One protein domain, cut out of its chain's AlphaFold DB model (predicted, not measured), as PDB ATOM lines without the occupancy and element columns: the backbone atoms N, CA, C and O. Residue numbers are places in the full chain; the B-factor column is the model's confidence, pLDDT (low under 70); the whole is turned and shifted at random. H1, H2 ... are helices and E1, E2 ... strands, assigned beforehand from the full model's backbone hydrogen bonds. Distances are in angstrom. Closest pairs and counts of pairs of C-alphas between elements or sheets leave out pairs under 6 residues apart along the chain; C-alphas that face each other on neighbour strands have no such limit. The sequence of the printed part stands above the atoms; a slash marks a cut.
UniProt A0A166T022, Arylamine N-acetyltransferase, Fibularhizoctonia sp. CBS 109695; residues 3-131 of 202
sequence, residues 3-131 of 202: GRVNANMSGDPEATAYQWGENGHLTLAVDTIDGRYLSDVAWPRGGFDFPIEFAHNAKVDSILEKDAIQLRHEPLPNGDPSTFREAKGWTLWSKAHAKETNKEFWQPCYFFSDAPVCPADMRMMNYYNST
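This is residues 3 to 131 of the 202 residues of the protein "Arylamine N-acetyltransferase" of Fibularhizoctonia sp. CBS 109695 (UniProt A0A166T022). One strongly twisted sheet of six antiparallel strands makes the body, and at its edge strand E2 the chain runs on into a separate two-strand hairpin, E3 and E4. A long unnamed stretch, residues 40 to 58, joins E4 to the other edge strand, E5, while helix H1 grazes the sheet at E2. The printed part has 129 residues, with named elements in the order E1 E2 E3 E4 E5 E6 E7 E8 H1; the large sheet's order is E2 E1 E8 E7 E6 E5. The class is mixed, helices and strands, with under half of the residues, 62, in named elements. The whole is compact, with a radius of gyration of the C-alphas of 14.8 A and spans of 44 by 37 by 29 A.

Begin at inner strands E7, residues 89 to 97, and E8, residues 104 to 112, an antiparallel hairpin at 151 degrees, where N 92 and O 110 are 3.0 A apart. Beside E7 find E6, residues 68 to 74, with N 72 and O 91 at 2.9 A, and then edge strand E5, residues 59 to 61, with N 69 and O 60 at 2.9 A. E5 E6 E7 E8 form a meander, each strand the antiparallel neighbour of the one before. Beside E8 find E1, residues 3 to 6, with N 4 and O 111 at 2.8 A, and then edge strand E2, residues 20 to 26, with N 21 and O 5 at 2.9 A. E2 runs on into E3, residues 28 to 32, at 45 degrees, and they meet only through their link. E3 forms a hairpin with E4, residues 35 to 39, where N 30 and O 37 are 2.8 A apart. Residues 37 to 38 of E4 also pair antiparallel with residues 52 to 53, yet E4 and E5 are apart. H1, residues 119 to 131, only grazes the sheet with residues 121 to 129; its closest C-alpha pair with E2 is Gly 24 and Met 125, 5.6 A. In H1 every O i to N i+4 pair is within hydrogen-bond range.

Find C-alpha 3 at (-41.834, -39.228, -7.190), where E1 begins its 9.6 A; E2 spans 14.8 A. E3 and E4 span 12.4 A and 12.6 A, E5 6.8 A and E6 18.7 A. From C-alpha 89 at (-33.714, -37.987, -1.909) E7 runs 25.3 A, and E8 runs 24.2 A. H1 runs 17.9 A to C-alpha 131 at (-58.460, -46.736, -11.190).

The two C-alphas farthest apart, those of Ile 33 and Glu 100, are 44.7 A apart. The printed part has no cut. The links E1 to E2, E4 to E5 and E6 to E7 are long. Mean pLDDT of the printed part is 87.4; residues 10 to 16, 79 to 87 and 99 to 100 are under 70.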
ATOM      1  N   GLY A   3     -41.739 -40.314  -8.148       92.75
ATOM      2  CA  GLY A   3     -41.834 -39.228  -7.190       92.75
ATOM      3  C   GLY A   3     -43.222 -39.050  -6.593       92.75
ATOM      4  O   GLY A   3     -44.246 -39.369  -7.205       92.75
ATOM      5  N   ARG A   4     -43.221 -38.490  -5.387       91.69
ATOM      6  CA  ARG A   4     -44.382 -38.024  -4.635       91.69
ATOM      7  C   ARG A   4     -44.625 -36.564  -4.955       91.69
ATOM      8  O   ARG A   4     -43.738 -35.736  -4.758       91.69
ATOM      9  N   VAL A   5     -45.820 -36.239  -5.425       92.38
ATOM     10  CA  VAL A   5     -46.209 -34.855  -5.717       92.38
ATOM     11  C   VAL A   5     -46.692 -34.182  -4.437       92.38
ATOM     12  O   VAL A   5     -47.473 -34.771  -3.691       92.38
ATOM     13  N   ASN A   6     -46.257 -32.948  -4.191       90.69
ATOM     14  CA  ASN A   6     -46.866 -32.097  -3.175       90.69
ATOM     15  C   ASN A   6     -48.190 -31.537  -3.722       90.69
ATOM     16  O   ASN A   6     -48.190 -30.793  -4.700       90.69
ATOM     17  N   ALA A   7     -49.325 -31.876  -3.115       86.12
ATOM     18  CA  ALA A   7     -50.640 -31.401  -3.545       86.12
ATOM     19  C   ALA A   7     -50.862 -29.908  -3.228       86.12
ATOM     20  O   ALA A   7     -51.533 -29.208  -3.990       86.12
ATOM     21  N   ASN A   8     -50.225 -29.391  -2.173       82.19
ATOM     22  CA  ASN A   8     -50.351 -28.001  -1.719       82.19
ATOM     23  C   ASN A   8     -49.376 -27.056  -2.434       82.19
ATOM     24  O   ASN A   8     -48.657 -26.267  -1.821       82.19
ATOM     25  N   MET A   9     -49.337 -27.133  -3.762       76.00
ATOM     26  CA  MET A   9     -48.577 -26.182  -4.572       76.00
ATOM     27  C   MET A   9     -49.283 -24.823  -4.625       76.00
ATOM     28  O   MET A   9     -50.491 -24.742  -4.842       76.00
ATOM     29  N   SER A  10     -48.494 -23.752  -4.582       69.31
ATOM     30  CA  SER A  10     -48.890 -22.337  -4.657       69.31
ATOM     31  C   SER A  10     -49.540 -21.769  -3.393       69.31
ATOM     32  O   SER A  10     -49.978 -20.622  -3.431       69.31
ATOM     33  N   GLY A  11     -49.583 -22.538  -2.302       67.94
ATOM     34  CA  GLY A  11     -49.846 -22.019  -0.961       67.94
ATOM     35  C   GLY A  11     -48.568 -21.464  -0.335       67.94
ATOM     36  O   GLY A  11     -47.471 -21.921  -0.659       67.94
ATOM     37  N   ASP A  12     -48.709 -20.475   0.545       69.12
ATOM     38  CA  ASP A  12     -47.594 -19.986   1.354       69.12
ATOM     39  C   ASP A  12     -47.074 -21.139   2.241       69.12
ATOM     40  O   ASP A  12     -47.870 -21.710   2.999       69.12
ATOM     41  N   PRO A  13     -45.786 -21.522   2.147       65.69
ATOM     42  CA  PRO A  13     -45.218 -22.625   2.921       65.69
ATOM     43  C   PRO A  13     -45.186 -22.340   4.427       65.69
ATOM     44  O   PRO A  13     -45.118 -23.283   5.211       65.69
ATOM     45  N   GLU A  14     -45.262 -21.073   4.846       69.19
ATOM     46  CA  GLU A  14     -45.389 -20.700   6.261       69.19
ATOM     47  C   GLU A  14     -46.822 -20.892   6.779       69.19
ATOM     48  O   GLU A  14     -47.031 -21.061   7.979       69.19
ATOM     49  N   ALA A  15     -47.813 -20.908   5.882       67.06
ATOM     50  CA  ALA A  15     -49.227 -21.051   6.225       67.06
ATOM     51  C   ALA A  15     -49.794 -22.450   5.936       67.06
ATOM     52  O   ALA A  15     -50.818 -22.827   6.504       67.06
ATOM     53  N   THR A  16     -49.162 -23.218   5.042       69.81
ATOM     54  CA  THR A  16     -49.706 -24.479   4.523       69.81
ATOM     55  C   THR A  16     -48.684 -25.600   4.645       69.81
ATOM     56  O   THR A  16     -47.619 -25.555   4.031       69.81
ATOM     57  N   ALA A  17     -49.025 -26.649   5.395       77.25
ATOM     58  CA  ALA A  17     -48.205 -27.853   5.451       77.25
ATOM     59  C   ALA A  17     -48.117 -28.521   4.067       77.25
ATOM     60  O   ALA A  17     -49.083 -28.524   3.294       77.25
ATOM     61  N   TYR A  18     -46.965 -29.118   3.757       83.50
ATOM     62  CA  TYR A  18     -46.817 -29.913   2.540       83.50
ATOM     63  C   TYR A  18     -47.710 -31.147   2.608       83.50
ATOM     64  O   TYR A  18     -47.820 -31.798   3.646       83.50
ATOM     65  N   GLN A  19     -48.336 -31.477   1.484       85.88
ATOM     66  CA  GLN A  19     -49.204 -32.639   1.365       85.88
ATOM     67  C   GLN A  19     -48.621 -33.570   0.314       85.88
ATOM     68  O   GLN A  19     -48.928 -33.468  -0.871       85.88
ATOM     69  N   TRP A  20     -47.739 -34.459   0.753       88.25
ATOM     70  CA  TRP A  20     -47.098 -35.433  -0.119       88.25
ATOM     71  C   TRP A  20     -48.063 -36.560  -0.476       88.25
ATOM     72  O   TRP A  20     -48.613 -37.213   0.407       88.25
ATOM     73  N   GLY A  21     -48.257 -36.784  -1.773       88.44
ATOM     74  CA  GLY A  21     -48.997 -37.931  -2.282       88.44
ATOM     75  C   GLY A  21     -48.169 -39.218  -2.314       88.44
ATOM     76  O   GLY A  21     -47.043 -39.292  -1.816       88.44
ATOM     77  N   GLU A  22     -48.738 -40.226  -2.965       88.75
ATOM     78  CA  GLU A  22     -48.053 -41.479  -3.281       88.75
ATOM     79  C   GLU A  22     -47.017 -41.302  -4.403       88.75
ATOM     80  O   GLU A  22     -46.964 -40.264  -5.072       88.75
ATOM     81  N   ASN A  23     -46.210 -42.339  -4.647       89.31
ATOM     82  CA  ASN A  23     -45.333 -42.416  -5.819       89.31
ATOM     83  C   ASN A  23     -46.180 -42.544  -7.094       89.31
ATOM     84  O   ASN A  23     -46.483 -43.647  -7.545       89.31
ATOM     85  N   GLY A  24     -46.593 -41.406  -7.645       91.19
ATOM     86  CA  GLY A  24     -47.489 -41.326  -8.799       91.19
ATOM     87  C   GLY A  24     -46.928 -40.531  -9.971       91.19
ATOM     88  O   GLY A  24     -47.585 -40.461 -11.007       91.19
ATOM     89  N   HIS A  25     -45.742 -39.933  -9.824       94.00
ATOM     90  CA  HIS A  25     -45.121 -39.086 -10.840       94.00
ATOM     91  C   HIS A  25     -43.840 -39.713 -11.380       94.00
ATOM     92  O   HIS A  25     -42.980 -40.131 -10.608       94.00
ATOM     93  N   LEU A  26     -43.699 -39.789 -12.702       95.19
ATOM     94  CA  LEU A  26     -42.524 -40.369 -13.348       95.19
ATOM     95  C   LEU A  26     -41.605 -39.257 -13.855       95.19
ATOM     96  O   LEU A  26     -42.041 -38.377 -14.584       95.19
ATOM     97  N   THR A  27     -40.316 -39.361 -13.538       95.06
ATOM     98  CA  THR A  27     -39.268 -38.475 -14.059       95.06
ATOM     99  C   THR A  27     -38.083 -39.286 -14.583       95.06
ATOM    100  O   THR A  27     -37.857 -40.433 -14.168       95.06
ATOM    101  N   LEU A  28     -37.301 -38.700 -15.489       95.69
ATOM    102  CA  LEU A  28     -36.175 -39.355 -16.152       95.69
ATOM    103  C   LEU A  28     -34.849 -38.798 -15.630       95.69
ATOM    104  O   LEU A  28     -34.684 -37.588 -15.526       95.69
ATOM    105  N   ALA A  29     -33.905 -39.685 -15.320       96.38
ATOM    106  CA  ALA A  29     -32.492 -39.326 -15.255       96.38
ATOM    107  C   ALA A  29     -31.878 -39.719 -16.597       96.38
ATOM    108  O   ALA A  29     -32.042 -40.861 -17.027       96.38
ATOM    109  N   VAL A  30     -31.220 -38.776 -17.257       96.88
ATOM    110  CA  VAL A  30     -30.646 -38.949 -18.589       96.88
ATOM    111  C   VAL A  30     -29.146 -38.745 -18.487       96.88
ATOM    112  O   VAL A  30     -28.691 -37.665 -18.116       96.88
ATOM    113  N   ASP A  31     -28.392 -39.790 -18.813       97.56
ATOM    114  CA  ASP A  31     -26.940 -39.724 -18.924       97.56
ATOM    115  C   ASP A  31     -26.565 -39.341 -20.361       97.56
ATOM    116  O   ASP A  31     -27.048 -39.926 -21.333       97.56
ATOM    117  N   THR A  32     -25.713 -38.330 -20.491       97.06
ATOM    118  CA  THR A  32     -25.204 -37.797 -21.761       97.06
ATOM    119  C   THR A  32     -23.677 -37.731 -21.714       97.06
ATOM    120  O   THR A  32     -23.072 -37.994 -20.674       97.06
ATOM    121  N   ILE A  33     -23.034 -37.349 -22.823       97.12
ATOM    122  CA  ILE A  33     -21.582 -37.103 -22.831       97.12
ATOM    123  C   ILE A  33     -21.176 -35.936 -21.915       97.12
ATOM    124  O   ILE A  33     -20.079 -35.949 -21.365       97.12
ATOM    125  N   ASP A  34     -22.085 -34.982 -21.695       96.38
ATOM    126  CA  ASP A  34     -21.854 -33.769 -20.902       96.38
ATOM    127  C   ASP A  34     -22.288 -33.922 -19.434       96.38
ATOM    128  O   ASP A  34     -22.255 -32.961 -18.669       96.38
ATOM    129  N   GLY A  35     -22.725 -35.120 -19.031       97.31
ATOM    130  CA  GLY A  35     -23.130 -35.426 -17.661       97.31
ATOM    131  C   GLY A  35     -24.562 -35.938 -17.536       97.31
ATOM    132  O   GLY A  35     -25.192 -36.360 -18.511       97.31
ATOM    133  N   ARG A  36     -25.059 -35.926 -16.298       97.69
ATOM    134  CA  ARG A  36     -26.361 -36.475 -15.917       97.69
ATOM    135  C   ARG A  36     -27.361 -35.360 -15.655       97.69
ATOM    136  O   ARG A  36     -27.076 -34.438 -14.896       97.69
ATOM    137  N   TYR A  37     -28.552 -35.492 -16.221       97.81
ATOM    138  CA  TYR A  37     -29.609 -34.491 -16.134       97.81
ATOM    139  C   TYR A  37     -30.920 -35.122 -15.668       97.81
ATOM    140  O   TYR A  37     -31.264 -36.240 -16.053       97.81
ATOM    141  N   LEU A  38     -31.681 -34.397 -14.854       97.12
ATOM    142  CA  LEU A  38     -33.095 -34.663 -14.648       97.12
ATOM    143  C   LEU A  38     -33.864 -34.096 -15.844       97.12
ATOM    144  O   LEU A  38     -33.705 -32.927 -16.195       97.12
ATOM    145  N   SER A  39     -34.735 -34.908 -16.431       95.50
ATOM    146  CA  SER A  39     -35.672 -34.492 -17.466       95.50
ATOM    147  C   SER A  39     -37.086 -34.911 -17.086       95.50
ATOM    148  O   SER A  39     -37.350 -36.088 -16.831       95.50
ATOM    149  N   ASP A  40     -38.005 -33.955 -17.114       94.44
ATOM    150  CA  ASP A  40     -39.411 -34.161 -16.815       94.44
ATOM    151  C   ASP A  40     -40.282 -33.484 -17.874       94.44
ATOM    152  O   ASP A  40     -40.492 -32.274 -17.885       94.44
ATOM    153  N   VAL A  41     -40.780 -34.305 -18.793       91.31
ATOM    154  CA  VAL A  41     -41.636 -33.863 -19.901       91.31
ATOM    155  C   VAL A  41     -43.125 -33.907 -19.548       91.31
ATOM    156  O   VAL A  41     -43.958 -33.471 -20.340       91.31
ATOM    157  N   ALA A  42     -43.467 -34.461 -18.382       90.31
ATOM    158  CA  ALA A  42     -44.841 -34.677 -17.947       90.31
ATOM    159  C   ALA A  42     -45.272 -33.683 -16.861       90.31
ATOM    160  O   ALA A  42     -46.467 -33.573 -16.585       90.31
ATOM    161  N   TRP A  43     -44.337 -32.931 -16.268       89.19
ATOM    162  CA  TRP A  43     -44.667 -31.899 -15.296       89.19
ATOM    163  C   TRP A  43     -45.482 -30.775 -15.943       89.19
ATOM    164  O   TRP A  43     -45.008 -30.059 -16.837       89.19
ATOM    165  N   PRO A  44     -46.736 -30.571 -15.511       78.25
ATOM    166  CA  PRO A  44     -47.633 -29.701 -16.248       78.25
ATOM    167  C   PRO A  44     -47.528 -28.231 -15.821       78.25
ATOM    168  O   PRO A  44     -48.200 -27.385 -16.417       78.25
ATOM    169  N   ARG A  45     -46.708 -27.911 -14.810       74.94
ATOM    170  CA  ARG A  45     -46.482 -26.547 -14.306       74.94
ATOM    171  C   ARG A  45     -45.201 -25.940 -14.893       74.94
ATOM    172  O   ARG A  45     -44.361 -26.655 -15.429       74.94
ATOM    173  N   GLY A  46     -45.112 -24.609 -14.835       70.94
ATOM    174  CA  GLY A  46     -43.997 -23.834 -15.391       70.94
ATOM    175  C   GLY A  46     -42.646 -24.167 -14.755       70.94
ATOM    176  O   GLY A  46     -42.587 -24.801 -13.699       70.94
ATOM    177  N   GLY A  47     -41.569 -23.740 -15.415       72.38
ATOM    178  CA  GLY A  47     -40.203 -23.857 -14.902       72.38
ATOM    179  C   GLY A  47     -39.378 -25.018 -15.455       72.38
ATOM    180  O   GLY A  47     -38.159 -24.918 -15.471       72.38
ATOM    181  N   PHE A  48     -40.005 -26.093 -15.939       84.19
ATOM    182  CA  PHE A  48     -39.300 -27.263 -16.482       84.19
ATOM    183  C   PHE A  48     -39.347 -27.280 -18.016       84.19
ATOM    184  O   PHE A  48     -39.962 -28.151 -18.629       84.19
ATOM    185  N   ASP A  49     -38.762 -26.259 -18.644       87.81
ATOM    186  CA  ASP A  49     -38.683 -26.169 -20.114       87.81
ATOM    187  C   ASP A  49     -37.403 -26.811 -20.663       87.81
ATOM    188  O   ASP A  49     -37.339 -27.195 -21.830       87.81
ATOM    189  N   PHE A  50     -36.401 -26.961 -19.796       91.56
ATOM    190  CA  PHE A  50     -35.102 -27.536 -20.106       91.56
ATOM    191  C   PHE A  50     -34.733 -28.599 -19.064       91.56
ATOM    192  O   PHE A  50     -35.168 -28.497 -17.912       91.56
ATOM    193  N   PRO A  51     -33.920 -29.606 -19.430       95.00
ATOM    194  CA  PRO A  51     -33.313 -30.503 -18.456       95.00
ATOM    195  C   PRO A  51     -32.486 -29.720 -17.430       95.00
ATOM    196  O   PRO A  51     -31.837 -28.731 -17.764       95.00
ATOM    197  N   ILE A  52     -32.477 -30.193 -16.189       96.75
ATOM    198  CA  ILE A  52     -31.680 -29.622 -15.097       96.75
ATOM    199  C   ILE A  52     -30.561 -30.586 -14.735       96.75
ATOM    200  O   ILE A  52     -30.781 -31.794 -14.671       96.75
ATOM    201  N   GLU A  53     -29.356 -30.068 -14.514       97.75
ATOM    202  CA  GLU A  53     -28.229 -30.885 -14.065       97.75
ATOM    203  C   GLU A  53     -28.614 -31.675 -12.806       97.75
ATOM    204  O   GLU A  53     -29.252 -31.150 -11.887       97.75
ATOM    205  N   PHE A  54     -28.241 -32.952 -12.756       97.25
ATOM    206  CA  PHE A  54     -28.555 -33.847 -11.645       97.25
ATOM    207  C   PHE A  54     -27.601 -33.620 -10.459       97.25
ATOM    208  O   PHE A  54     -26.872 -34.516 -10.036       97.25
ATOM    209  N   ALA A  55     -27.589 -32.390  -9.940       97.75
ATOM    210  CA  ALA A  55     -26.697 -31.927  -8.884       97.75
ATOM    211  C   ALA A  55     -27.451 -31.132  -7.805       97.75
ATOM    212  O   ALA A  55     -28.460 -30.469  -8.058       97.75
ATOM    213  N   HIS A  56     -26.963 -31.200  -6.561       97.69
ATOM    214  CA  HIS A  56     -27.554 -30.452  -5.450       97.69
ATOM    215  C   HIS A  56     -27.404 -28.943  -5.686       97.69
ATOM    216  O   HIS A  56     -26.311 -28.455  -5.956       97.69
ATOM    217  N   ASN A  57     -28.504 -28.206  -5.529       97.69
ATOM    218  CA  ASN A  57     -28.638 -26.779  -5.815       97.69
ATOM    219  C   ASN A  57     -28.471 -26.376  -7.284       97.69
ATOM    220  O   ASN A  57     -28.412 -25.169  -7.537       97.69
ATOM    221  N   ALA A  58     -28.477 -27.319  -8.235       97.62
ATOM    222  CA  ALA A  58     -28.610 -26.981  -9.648       97.62
ATOM    223  C   ALA A  58     -29.867 -26.124  -9.855       97.62
ATOM    224  O   ALA A  58     -30.887 -26.343  -9.193       97.62
ATOM    225  N   LYS A  59     -29.781 -25.127 -10.734       96.56
ATOM    226  CA  LYS A  59     -30.863 -24.184 -11.035       96.56
ATOM    227  C   LYS A  59     -30.968 -23.987 -12.533       96.56
ATOM    228  O   LYS A  59     -29.948 -23.920 -13.212       96.56
ATOM    229  N   VAL A  60     -32.196 -23.853 -13.009       94.44
ATOM    230  CA  VAL A  60     -32.502 -23.543 -14.404       94.44
ATOM    231  C   VAL A  60     -33.621 -22.513 -14.421       94.44
ATOM    232  O   VAL A  60     -34.636 -22.684 -13.741       94.44
ATOM    233  N   ASP A  61     -33.416 -21.446 -15.186       92.38
ATOM    234  CA  ASP A  61     -34.457 -20.469 -15.477       92.38
ATOM    235  C   ASP A  61     -35.365 -20.992 -16.600       92.38
ATOM    236  O   ASP A  61     -34.924 -21.666 -17.534       92.38
ATOM    237  N   SER A  62     -36.656 -20.698 -16.487       88.56
ATOM    238  CA  SER A  62     -37.665 -21.005 -17.501       88.56
ATOM    239  C   SER A  62     -37.513 -20.102 -18.723       88.56
ATOM    240  O   SER A  62     -36.911 -19.030 -18.661       88.56
ATOM    241  N   ILE A  63     -38.165 -20.479 -19.824       88.75
ATOM    242  CA  ILE A  63     -38.410 -19.564 -20.950       88.75
ATOM    243  C   ILE A  63     -39.206 -18.334 -20.480       88.75
ATOM    244  O   ILE A  63     -39.022 -17.229 -20.992       88.75
ATOM    245  N   LEU A  64     -40.104 -18.515 -19.507       84.44
ATOM    246  CA  LEU A  64     -40.887 -17.429 -18.941       84.44
ATOM    247  C   LEU A  64     -40.088 -16.660 -17.894       84.44
ATOM    248  O   LEU A  64     -39.609 -17.219 -16.909       84.44
ATOM    249  N   GLU A  65     -40.039 -15.341 -18.063       76.19
ATOM    250  CA  GLU A  65     -39.429 -14.453 -17.082       76.19
ATOM    251  C   GLU A  65     -40.061 -14.676 -15.695       76.19
ATOM    252  O   GLU A  65     -41.288 -14.629 -15.553       76.19
ATOM    253  N   LYS A  66     -39.206 -14.873 -14.678       80.38
ATOM    254  CA  LYS A  66     -39.526 -15.119 -13.251       80.38
ATOM    255  C   LYS A  66     -39.894 -16.552 -12.865       80.38
ATOM    256  O   LYS A  66     -39.948 -16.828 -11.666       80.38
ATOM    257  N   ASP A  67     -40.061 -17.464 -13.816       86.81
ATOM    258  CA  ASP A  67     -40.184 -18.887 -13.500       86.81
ATOM    259  C   ASP A  67     -38.783 -19.516 -13.449       86.81
ATOM    260  O   ASP A  67     -37.948 -19.301 -14.325       86.81
ATOM    261  N   ALA A  68     -38.508 -20.297 -12.406       91.75
ATOM    262  CA  ALA A  68     -37.246 -21.017 -12.259       91.75
ATOM    263  C   ALA A  68     -37.464 -22.303 -11.467       91.75
ATOM    264  O   ALA A  68     -38.374 -22.390 -10.635       91.75
ATOM    265  N   ILE A  69     -36.599 -23.284 -11.696       94.69
ATOM    266  CA  ILE A  69     -36.552 -24.529 -10.932       94.69
ATOM    267  C   ILE A  69     -35.202 -24.700 -10.250       94.69
ATOM    268  O   ILE A  69     -34.173 -24.197 -10.704       94.69
ATOM    269  N   GLN A  70     -35.214 -25.428  -9.140       96.19
ATOM    270  CA  GLN A  70     -34.018 -25.810  -8.411       96.19
ATOM    271  C   GLN A  70     -34.124 -27.266  -7.971       96.19
ATOM    272  O   GLN A  70     -35.130 -27.673  -7.394       96.19
ATOM    273  N   LEU A  71     -33.063 -28.035  -8.183       97.19
ATOM    274  CA  LEU A  71     -32.963 -29.402  -7.695       97.19
ATOM    275  C   LEU A  71     -32.198 -29.420  -6.367       97.19
ATOM    276  O   LEU A  71     -31.107 -28.860  -6.264       97.19
ATOM    277  N   ARG A  72     -32.755 -30.046  -5.327       97.31
ATOM    278  CA  ARG A  72     -32.105 -30.169  -4.012       97.31
ATOM    279  C   ARG A  72     -32.039 -31.624  -3.579       97.31
ATOM    280  O   ARG A  72     -33.055 -32.302  -3.544       97.31
ATOM    281  N   HIS A  73     -30.842 -32.080  -3.229       95.88
ATOM    282  CA  HIS A  73     -30.635 -33.357  -2.544       95.88
ATOM    283  C   HIS A  73     -30.764 -33.160  -1.026       95.88
ATOM    284  O   HIS A  73     -29.886 -32.547  -0.414       95.88
ATOM    285  N   GLU A  74     -31.860 -33.615  -0.430       93.19
ATOM    286  CA  GLU A  74     -32.259 -33.309   0.949       93.19
ATOM    287  C   GLU A  74     -33.216 -34.382   1.513       93.19
ATOM    288  O   GLU A  74     -33.709 -35.228   0.765       93.19
ATOM    289  N   PRO A  75     -33.473 -34.415   2.832       90.12
ATOM    290  CA  PRO A  75     -34.593 -35.182   3.379       90.12
ATOM    291  C   PRO A  75     -35.929 -34.688   2.813       90.12
ATOM    292  O   PRO A  75     -36.046 -33.513   2.469       90.12
ATOM    293  N   LEU A  76     -36.945 -35.558   2.784       88.19
ATOM    294  CA  LEU A  76     -38.303 -35.180   2.383       88.19
ATOM    295  C   LEU A  76     -38.769 -33.954   3.197       88.19
ATOM    296  O   LEU A  76     -38.901 -34.063   4.422       88.19
ATOM    297  N   PRO A  77     -39.024 -32.791   2.564       86.31
ATOM    298  CA  PRO A  77     -39.372 -31.579   3.297       86.31
ATOM    299  C   PRO A  77     -40.636 -31.779   4.135       86.31
ATOM    300  O   PRO A  77     -41.664 -32.197   3.603       86.31
ATOM    301  N   ASN A  78     -40.560 -31.494   5.441       80.12
ATOM    302  CA  ASN A  78     -41.637 -31.694   6.428       80.12
ATOM    303  C   ASN A  78     -42.339 -33.070   6.347       80.12
ATOM    304  O   ASN A  78     -43.505 -33.190   6.719       80.12
ATOM    305  N   GLY A  79     -41.664 -34.093   5.817       69.12
ATOM    306  CA  GLY A  79     -42.211 -35.437   5.691       69.12
ATOM    307  C   GLY A  79     -42.009 -36.254   6.959       69.12
ATOM    308  O   GLY A  79     -41.047 -36.037   7.694       69.12
ATOM    309  N   ASP A  80     -42.889 -37.226   7.191       65.88
ATOM    310  CA  ASP A  80     -42.646 -38.256   8.199       65.88
ATOM    311  C   ASP A  80     -41.546 -39.207   7.683       65.88
ATOM    312  O   ASP A  80     -41.776 -39.905   6.684       65.88
ATOM    313  N   PRO A  81     -40.373 -39.279   8.346       61.16
ATOM    314  CA  PRO A  81     -39.293 -40.186   7.963       61.16
ATOM    315  C   PRO A  81     -39.729 -41.655   7.924       61.16
ATOM    316  O   PRO A  81     -39.112 -42.449   7.224       61.16
ATOM    317  N   SER A  82     -40.795 -42.037   8.637       58.31
ATOM    318  CA  SER A  82     -41.321 -43.407   8.638       58.31
ATOM    319  C   SER A  82     -41.943 -43.818   7.295       58.31
ATOM    320  O   SER A  82     -42.007 -45.004   6.965       58.31
ATOM    321  N   THR A  83     -42.357 -42.840   6.484       63.28
ATOM    322  CA  THR A  83     -43.025 -43.059   5.190       63.28
ATOM    323  C   THR A  83     -42.052 -43.170   4.016       63.28
ATOM    324  O   THR A  83     -42.468 -43.468   2.888       63.28
ATOM    325  N   PHE A  84     -40.758 -42.948   4.264       65.94
ATOM    326  CA  PHE A  84     -39.703 -43.022   3.262       65.94
ATOM    327  C   PHE A  84     -38.559 -43.901   3.772       65.94
ATOM    328  O   PHE A  84     -37.966 -43.636   4.811       65.94
ATOM    329  N   ARG A  85     -38.233 -44.975   3.041       63.06
ATOM    330  CA  ARG A  85     -37.137 -45.877   3.443       63.06
ATOM    331  C   ARG A  85     -35.761 -45.216   3.365       63.06
ATOM    332  O   ARG A  85     -34.835 -45.670   4.027       63.06
ATOM    333  N   GLU A  86     -35.624 -44.181   2.545       65.69
ATOM    334  CA  GLU A  86     -34.366 -43.470   2.339       65.69
ATOM    335  C   GLU A  86     -34.319 -42.191   3.176       65.69
ATOM    336  O   GLU A  86     -35.276 -41.420   3.220       65.69
ATOM    337  N   ALA A  87     -33.177 -41.944   3.822       68.00
ATOM    338  CA  ALA A  87     -32.983 -40.772   4.675       68.00
ATOM    339  C   ALA A  87     -32.922 -39.445   3.891       68.00
ATOM    340  O   ALA A  87     -33.110 -38.375   4.472       68.00
ATOM    341  N   LYS A  88     -32.605 -39.504   2.591       84.94
ATOM    342  CA  LYS A  88     -32.496 -38.365   1.673       84.94
ATOM    343  C   LYS A  88     -32.891 -38.797   0.269       84.94
ATOM    344  O   LYS A  88     -32.697 -39.949  -0.092       84.94
ATOM    345  N   GLY A  89     -33.397 -37.846  -0.498       93.31
ATOM    346  CA  GLY A  89     -33.714 -37.987  -1.909       93.31
ATOM    347  C   GLY A  89     -33.651 -36.620  -2.573       93.31
ATOM    348  O   GLY A  89     -33.012 -35.691  -2.076       93.31
ATOM    349  N   TRP A  90     -34.306 -36.488  -3.711       96.19
ATOM    350  CA  TRP A  90     -34.264 -35.296  -4.535       96.19
ATOM    351  C   TRP A  90     -35.613 -34.593  -4.525       96.19
ATOM    352  O   TRP A  90     -36.630 -35.183  -4.880       96.19
ATOM    353  N   THR A  91     -35.617 -33.312  -4.174       95.31
ATOM    354  CA  THR A  91     -36.781 -32.438  -4.311       95.31
ATOM    355  C   THR A  91     -36.579 -31.520  -5.506       95.31
ATOM    356  O   THR A  91     -35.595 -30.773  -5.561       95.31
ATOM    357  N   LEU A  92     -37.535 -31.512  -6.437       95.56
ATOM    358  CA  LEU A  92     -37.655 -30.410  -7.385       95.56
ATOM    359  C   LEU A  92     -38.408 -29.264  -6.708       95.56
ATOM    360  O   LEU A  92     -39.538 -29.437  -6.249       95.56
ATOM    361  N   TRP A  93     -37.800 -28.087  -6.686       94.25
ATOM    362  CA  TRP A  93     -38.409 -26.847  -6.233       94.25
ATOM    363  C   TRP A  93     -38.731 -25.960  -7.429       94.25
ATOM    364  O   TRP A  93     -37.940 -25.878  -8.365       94.25
ATOM    365  N   SER A  94     -39.857 -25.254  -7.380       91.69
ATOM    366  CA  SER A  94     -40.173 -24.181  -8.330       91.69
ATOM    367  C   SER A  94     -40.250 -22.844  -7.617       91.69
ATOM    368  O   SER A  94     -40.631 -22.765  -6.445       91.69
ATOM    369  N   LYS A  95     -39.894 -21.783  -8.331       89.25
ATOM    370  CA  LYS A  95     -40.140 -20.420  -7.890       89.25
ATOM    371  C   LYS A  95     -41.637 -20.128  -7.998       89.25
ATOM    372  O   LYS A  95     -42.281 -20.458  -8.990       89.25
ATOM    373  N   ALA A  96     -42.198 -19.553  -6.947       83.38
ATOM    374  CA  ALA A  96     -43.603 -19.205  -6.841       83.38
ATOM    375  C   ALA A  96     -43.758 -17.782  -6.315       83.38
ATOM    376  O   ALA A  96     -42.873 -17.247  -5.650       83.38
ATOM    377  N   HIS A  97     -44.916 -17.193  -6.597       79.06
ATOM    378  CA  HIS A  97     -45.309 -15.884  -6.092       79.06
ATOM    379  C   HIS A  97     -46.571 -16.033  -5.245       79.06
ATOM    380  O   HIS A  97     -47.611 -16.466  -5.752       79.06
ATOM    381  N   ALA A  98     -46.486 -15.669  -3.968       72.00
ATOM    382  CA  ALA A  98     -47.635 -15.618  -3.074       72.00
ATOM    383  C   ALA A  98     -48.510 -14.435  -3.489       72.00
ATOM    384  O   ALA A  98     -48.024 -13.308  -3.583       72.00
ATOM    385  N   LYS A  99     -49.796 -14.667  -3.757       67.62
ATOM    386  CA  LYS A  99     -50.690 -13.598  -4.233       67.62
ATOM    387  C   LYS A  99     -51.022 -12.604  -3.131       67.62
ATOM    388  O   LYS A  99     -51.198 -11.424  -3.400       67.62
ATOM    389  N   GLU A 100     -51.123 -13.106  -1.911       69.69
ATOM    390  CA  GLU A 100     -51.568 -12.386  -0.728       69.69
ATOM    391  C   GLU A 100     -50.472 -11.447  -0.220       69.69
ATOM    392  O   GLU A 100     -50.750 -10.322   0.182       69.69
ATOM    393  N   THR A 101     -49.216 -11.897  -0.272       71.12
ATOM    394  CA  THR A 101     -48.060 -11.160   0.262       71.12
ATOM    395  C   THR A 101     -47.170 -10.560  -0.824       71.12
ATOM    396  O   THR A 101     -46.248  -9.810  -0.507       71.12
ATOM    397  N   ASN A 102     -47.425 -10.883  -2.098       74.00
ATOM    398  CA  ASN A 102     -46.584 -10.535  -3.247       74.00
ATOM    399  C   ASN A 102     -45.105 -10.940  -3.065       74.00
ATOM    400  O   ASN A 102     -44.203 -10.315  -3.625       74.00
ATOM    401  N   LYS A 103     -44.842 -11.973  -2.253       81.50
ATOM    402  CA  LYS A 103     -43.497 -12.494  -1.996       81.50
ATOM    403  C   LYS A 103     -43.153 -13.612  -2.966       81.50
ATOM    404  O   LYS A 103     -43.981 -14.470  -3.266       81.50
ATOM    405  N   GLU A 104     -41.904 -13.614  -3.410       84.62
ATOM    406  CA  GLU A 104     -41.304 -14.756  -4.091       84.62
ATOM    407  C   GLU A 104     -40.840 -15.788  -3.067       84.62
ATOM    408  O   GLU A 104     -40.215 -15.442  -2.065       84.62
ATOM    409  N   PHE A 105     -41.107 -17.059  -3.338       86.94
ATOM    410  CA  PHE A 105     -40.621 -18.158  -2.517       86.94
ATOM    411  C   PHE A 105     -40.339 -19.392  -3.372       86.94
ATOM    412  O   PHE A 105     -40.833 -19.532  -4.490       86.94
ATOM    413  N   TRP A 106     -39.520 -20.292  -2.840       89.19
ATOM    414  CA  TRP A 106     -39.337 -21.618  -3.416       89.19
ATOM    415  C   TRP A 106     -40.368 -22.557  -2.808       89.19
ATOM    416  O   TRP A 106     -40.456 -22.657  -1.586       89.19
ATOM    417  N   GLN A 107     -41.107 -23.272  -3.647       88.94
ATOM    418  CA  GLN A 107     -42.058 -24.297  -3.219       88.94
ATOM    419  C   GLN A 107     -41.604 -25.679  -3.695       88.94
ATOM    420  O   GLN A 107     -41.126 -25.793  -4.830       88.94
ATOM    421  N   PRO A 108     -41.781 -26.738  -2.892       92.19
ATOM    422  CA  PRO A 108     -41.497 -28.084  -3.349       92.19
ATOM    423  C   PRO A 108     -42.604 -28.553  -4.303       92.19
ATOM    424  O   PRO A 108     -43.798 -28.397  -4.029       92.19
ATOM    425  N   CYS A 109     -42.196 -29.126  -5.432       93.00
ATOM    426  CA  CYS A 109     -43.072 -29.678  -6.461       93.00
ATOM    427  C   CYS A 109     -43.298 -31.170  -6.248       93.00
ATOM    428  O   CYS A 109     -44.424 -31.614  -6.021       93.00
ATOM    429  N   TYR A 110     -42.216 -31.938  -6.316       94.06
ATOM    430  CA  TYR A 110     -42.230 -33.370  -6.087       94.06
ATOM    431  C   TYR A 110     -40.896 -33.824  -5.493       94.06
ATOM    432  O   TYR A 110     -39.859 -33.189  -5.699       94.06
ATOM    433  N   PHE A 111     -40.947 -34.925  -4.752       94.12
ATOM    434  CA  PHE A 111     -39.799 -35.570  -4.129       94.12
ATOM    435  C   PHE A 111     -39.636 -36.982  -4.680       94.12
ATOM    436  O   PHE A 111     -40.629 -37.692  -4.815       94.12
ATOM    437  N   PHE A 112     -38.418 -37.409  -4.984       94.38
ATOM    438  CA  PHE A 112     -38.143 -38.729  -5.545       94.38
ATOM    439  C   PHE A 112     -36.811 -39.289  -5.052       94.38
ATOM    440  O   PHE A 112     -35.901 -38.544  -4.694       94.38
ATOM    441  N   SER A 113     -36.689 -40.612  -5.064       92.12
ATOM    442  CA  SER A 113     -35.416 -41.295  -4.855       92.12
ATOM    443  C   SER A 113     -34.666 -41.522  -6.162       92.12
ATOM    444  O   SER A 113     -35.247 -41.476  -7.250       92.12
ATOM    445  N   ASP A 114     -33.371 -41.820  -6.068       90.31
ATOM    446  CA  ASP A 114     -32.568 -42.276  -7.207       90.31
ATOM    447  C   ASP A 114     -32.829 -43.747  -7.581       90.31
ATOM    448  O   ASP A 114     -32.242 -44.258  -8.541       90.31
ATOM    449  N   ALA A 115     -33.758 -44.410  -6.881       91.19
ATOM    450  CA  ALA A 115     -34.143 -45.782  -7.151       91.19
ATOM    451  C   ALA A 115     -34.626 -45.957  -8.610       91.19
ATOM    452  O   ALA A 115     -35.471 -45.190  -9.108       91.19
ATOM    453  N   PRO A 116     -34.114 -46.977  -9.322       93.62
ATOM    454  CA  PRO A 116     -34.553 -47.268 -10.675       93.62
ATOM    455  C   PRO A 116     -36.016 -47.723 -10.677       93.62
ATOM    456  O   PRO A 116     -36.473 -48.419  -9.775       93.62
ATOM    457  N   VAL A 117     -36.743 -47.340 -11.726       95.12
ATOM    458  CA  VAL A 117     -38.146 -47.717 -11.956       95.12
ATOM    459  C   VAL A 117     -38.188 -48.586 -13.200       95.12
ATOM    460  O   VAL A 117     -37.720 -48.164 -14.260       95.12
ATOM    461  N   CYS A 118     -38.755 -49.780 -13.090       95.94
ATOM    462  CA  CYS A 118     -38.944 -50.685 -14.213       95.94
ATOM    463  C   CYS A 118     -40.352 -50.538 -14.830       95.94
ATOM    464  O   CYS A 118     -41.250 -49.936 -14.234       95.94
ATOM    465  N   PRO A 119     -40.609 -51.120 -16.015       96.69
ATOM    466  CA  PRO A 119     -41.936 -51.068 -16.635       96.69
ATOM    467  C   PRO A 119     -43.073 -51.666 -15.788       96.69
ATOM    468  O   PRO A 119     -44.237 -51.315 -15.984       96.69
ATOM    469  N   ALA A 120     -42.783 -52.590 -14.865       97.56
ATOM    470  CA  ALA A 120     -43.799 -53.113 -13.948       97.56
ATOM    471  C   ALA A 120     -44.245 -52.046 -12.935       97.56
ATOM    472  O   ALA A 120     -45.447 -51.866 -12.746       97.56
ATOM    473  N   ASP A 121     -43.303 -51.274 -12.387       96.00
ATOM    474  CA  ASP A 121     -43.601 -50.155 -11.487       96.00
ATOM    475  C   ASP A 121     -44.443 -49.094 -12.203       96.00
ATOM    476  O   ASP A 121     -45.442 -48.623 -11.667       96.00
ATOM    477  N   MET A 122     -44.106 -48.776 -13.461       95.69
ATOM    478  CA  MET A 122     -44.884 -47.841 -14.287       95.69
ATOM    479  C   MET A 122     -46.331 -48.299 -14.475       95.69
ATOM    480  O   MET A 122     -47.253 -47.496 -14.343       95.69
ATOM    481  N   ARG A 123     -46.548 -49.592 -14.746       97.06
ATOM    482  CA  ARG A 123     -47.898 -50.158 -14.876       97.06
ATOM    483  C   ARG A 123     -48.672 -50.099 -13.566       97.06
ATOM    484  O   ARG A 123     -49.850 -49.765 -13.597       97.06
ATOM    485  N   MET A 124     -48.021 -50.371 -12.437       96.06
ATOM    486  CA  MET A 124     -48.636 -50.270 -11.114       96.06
ATOM    487  C   MET A 124     -49.027 -48.823 -10.782       96.06
ATOM    488  O   MET A 124     -50.170 -48.578 -10.398       96.06
ATOM    489  N   MET A 125     -48.123 -47.859 -10.990       95.19
ATOM    490  CA  MET A 125     -48.411 -46.432 -10.796       95.19
ATOM    491  C   MET A 125     -49.555 -45.967 -11.699       95.19
ATOM    492  O   MET A 125     -50.471 -45.290 -11.239       95.19
ATOM    493  N   ASN A 126     -49.535 -46.355 -12.978       96.00
ATOM    494  CA  ASN A 126     -50.605 -46.026 -13.912       96.00
ATOM    495  C   ASN A 126     -51.936 -46.651 -13.484       96.00
ATOM    496  O   ASN A 126     -52.952 -45.967 -13.493       96.00
ATOM    497  N   TYR A 127     -51.941 -47.923 -13.077       96.50
ATOM    498  CA  TYR A 127     -53.141 -48.594 -12.585       96.50
ATOM    499  C   TYR A 127     -53.723 -47.860 -11.376       96.50
ATOM    500  O   TYR A 127     -54.905 -47.531 -11.383       96.50
ATOM    501  N   TYR A 128     -52.899 -47.508 -10.386       95.38
ATOM    502  CA  TYR A 128     -53.345 -46.702  -9.250       95.38
ATOM    503  C   TYR A 128     -53.935 -45.361  -9.707       95.38
ATOM    504  O   TYR A 128     -55.089 -45.065  -9.404       95.38
ATOM    505  N   ASN A 129     -53.188 -44.587 -10.502       93.19
ATOM    506  CA  ASN A 129     -53.606 -43.254 -10.948       93.19
ATOM    507  C   ASN A 129     -54.875 -43.256 -11.815       93.19
ATOM    508  O   ASN A 129     -55.582 -42.251 -11.848       93.19
ATOM    509  N   SER A 130     -55.155 -44.356 -12.518       94.62
ATOM    510  CA  SER A 130     -56.287 -44.476 -13.447       94.62
ATOM    511  C   SER A 130     -57.485 -45.248 -12.899       94.62
ATOM    512  O   SER A 130     -58.521 -45.268 -13.559       94.62
ATOM    513  N   THR A 131     -57.376 -45.887 -11.727       95.12
ATOM    514  CA  THR A 131     -58.460 -46.736 -11.190       95.12
ATOM    515  C   THR A 131     -58.751 -46.536  -9.705       95.12
ATOM    516  O   THR A 131     -59.861 -46.833  -9.266       95.12
TER     517      THR A 131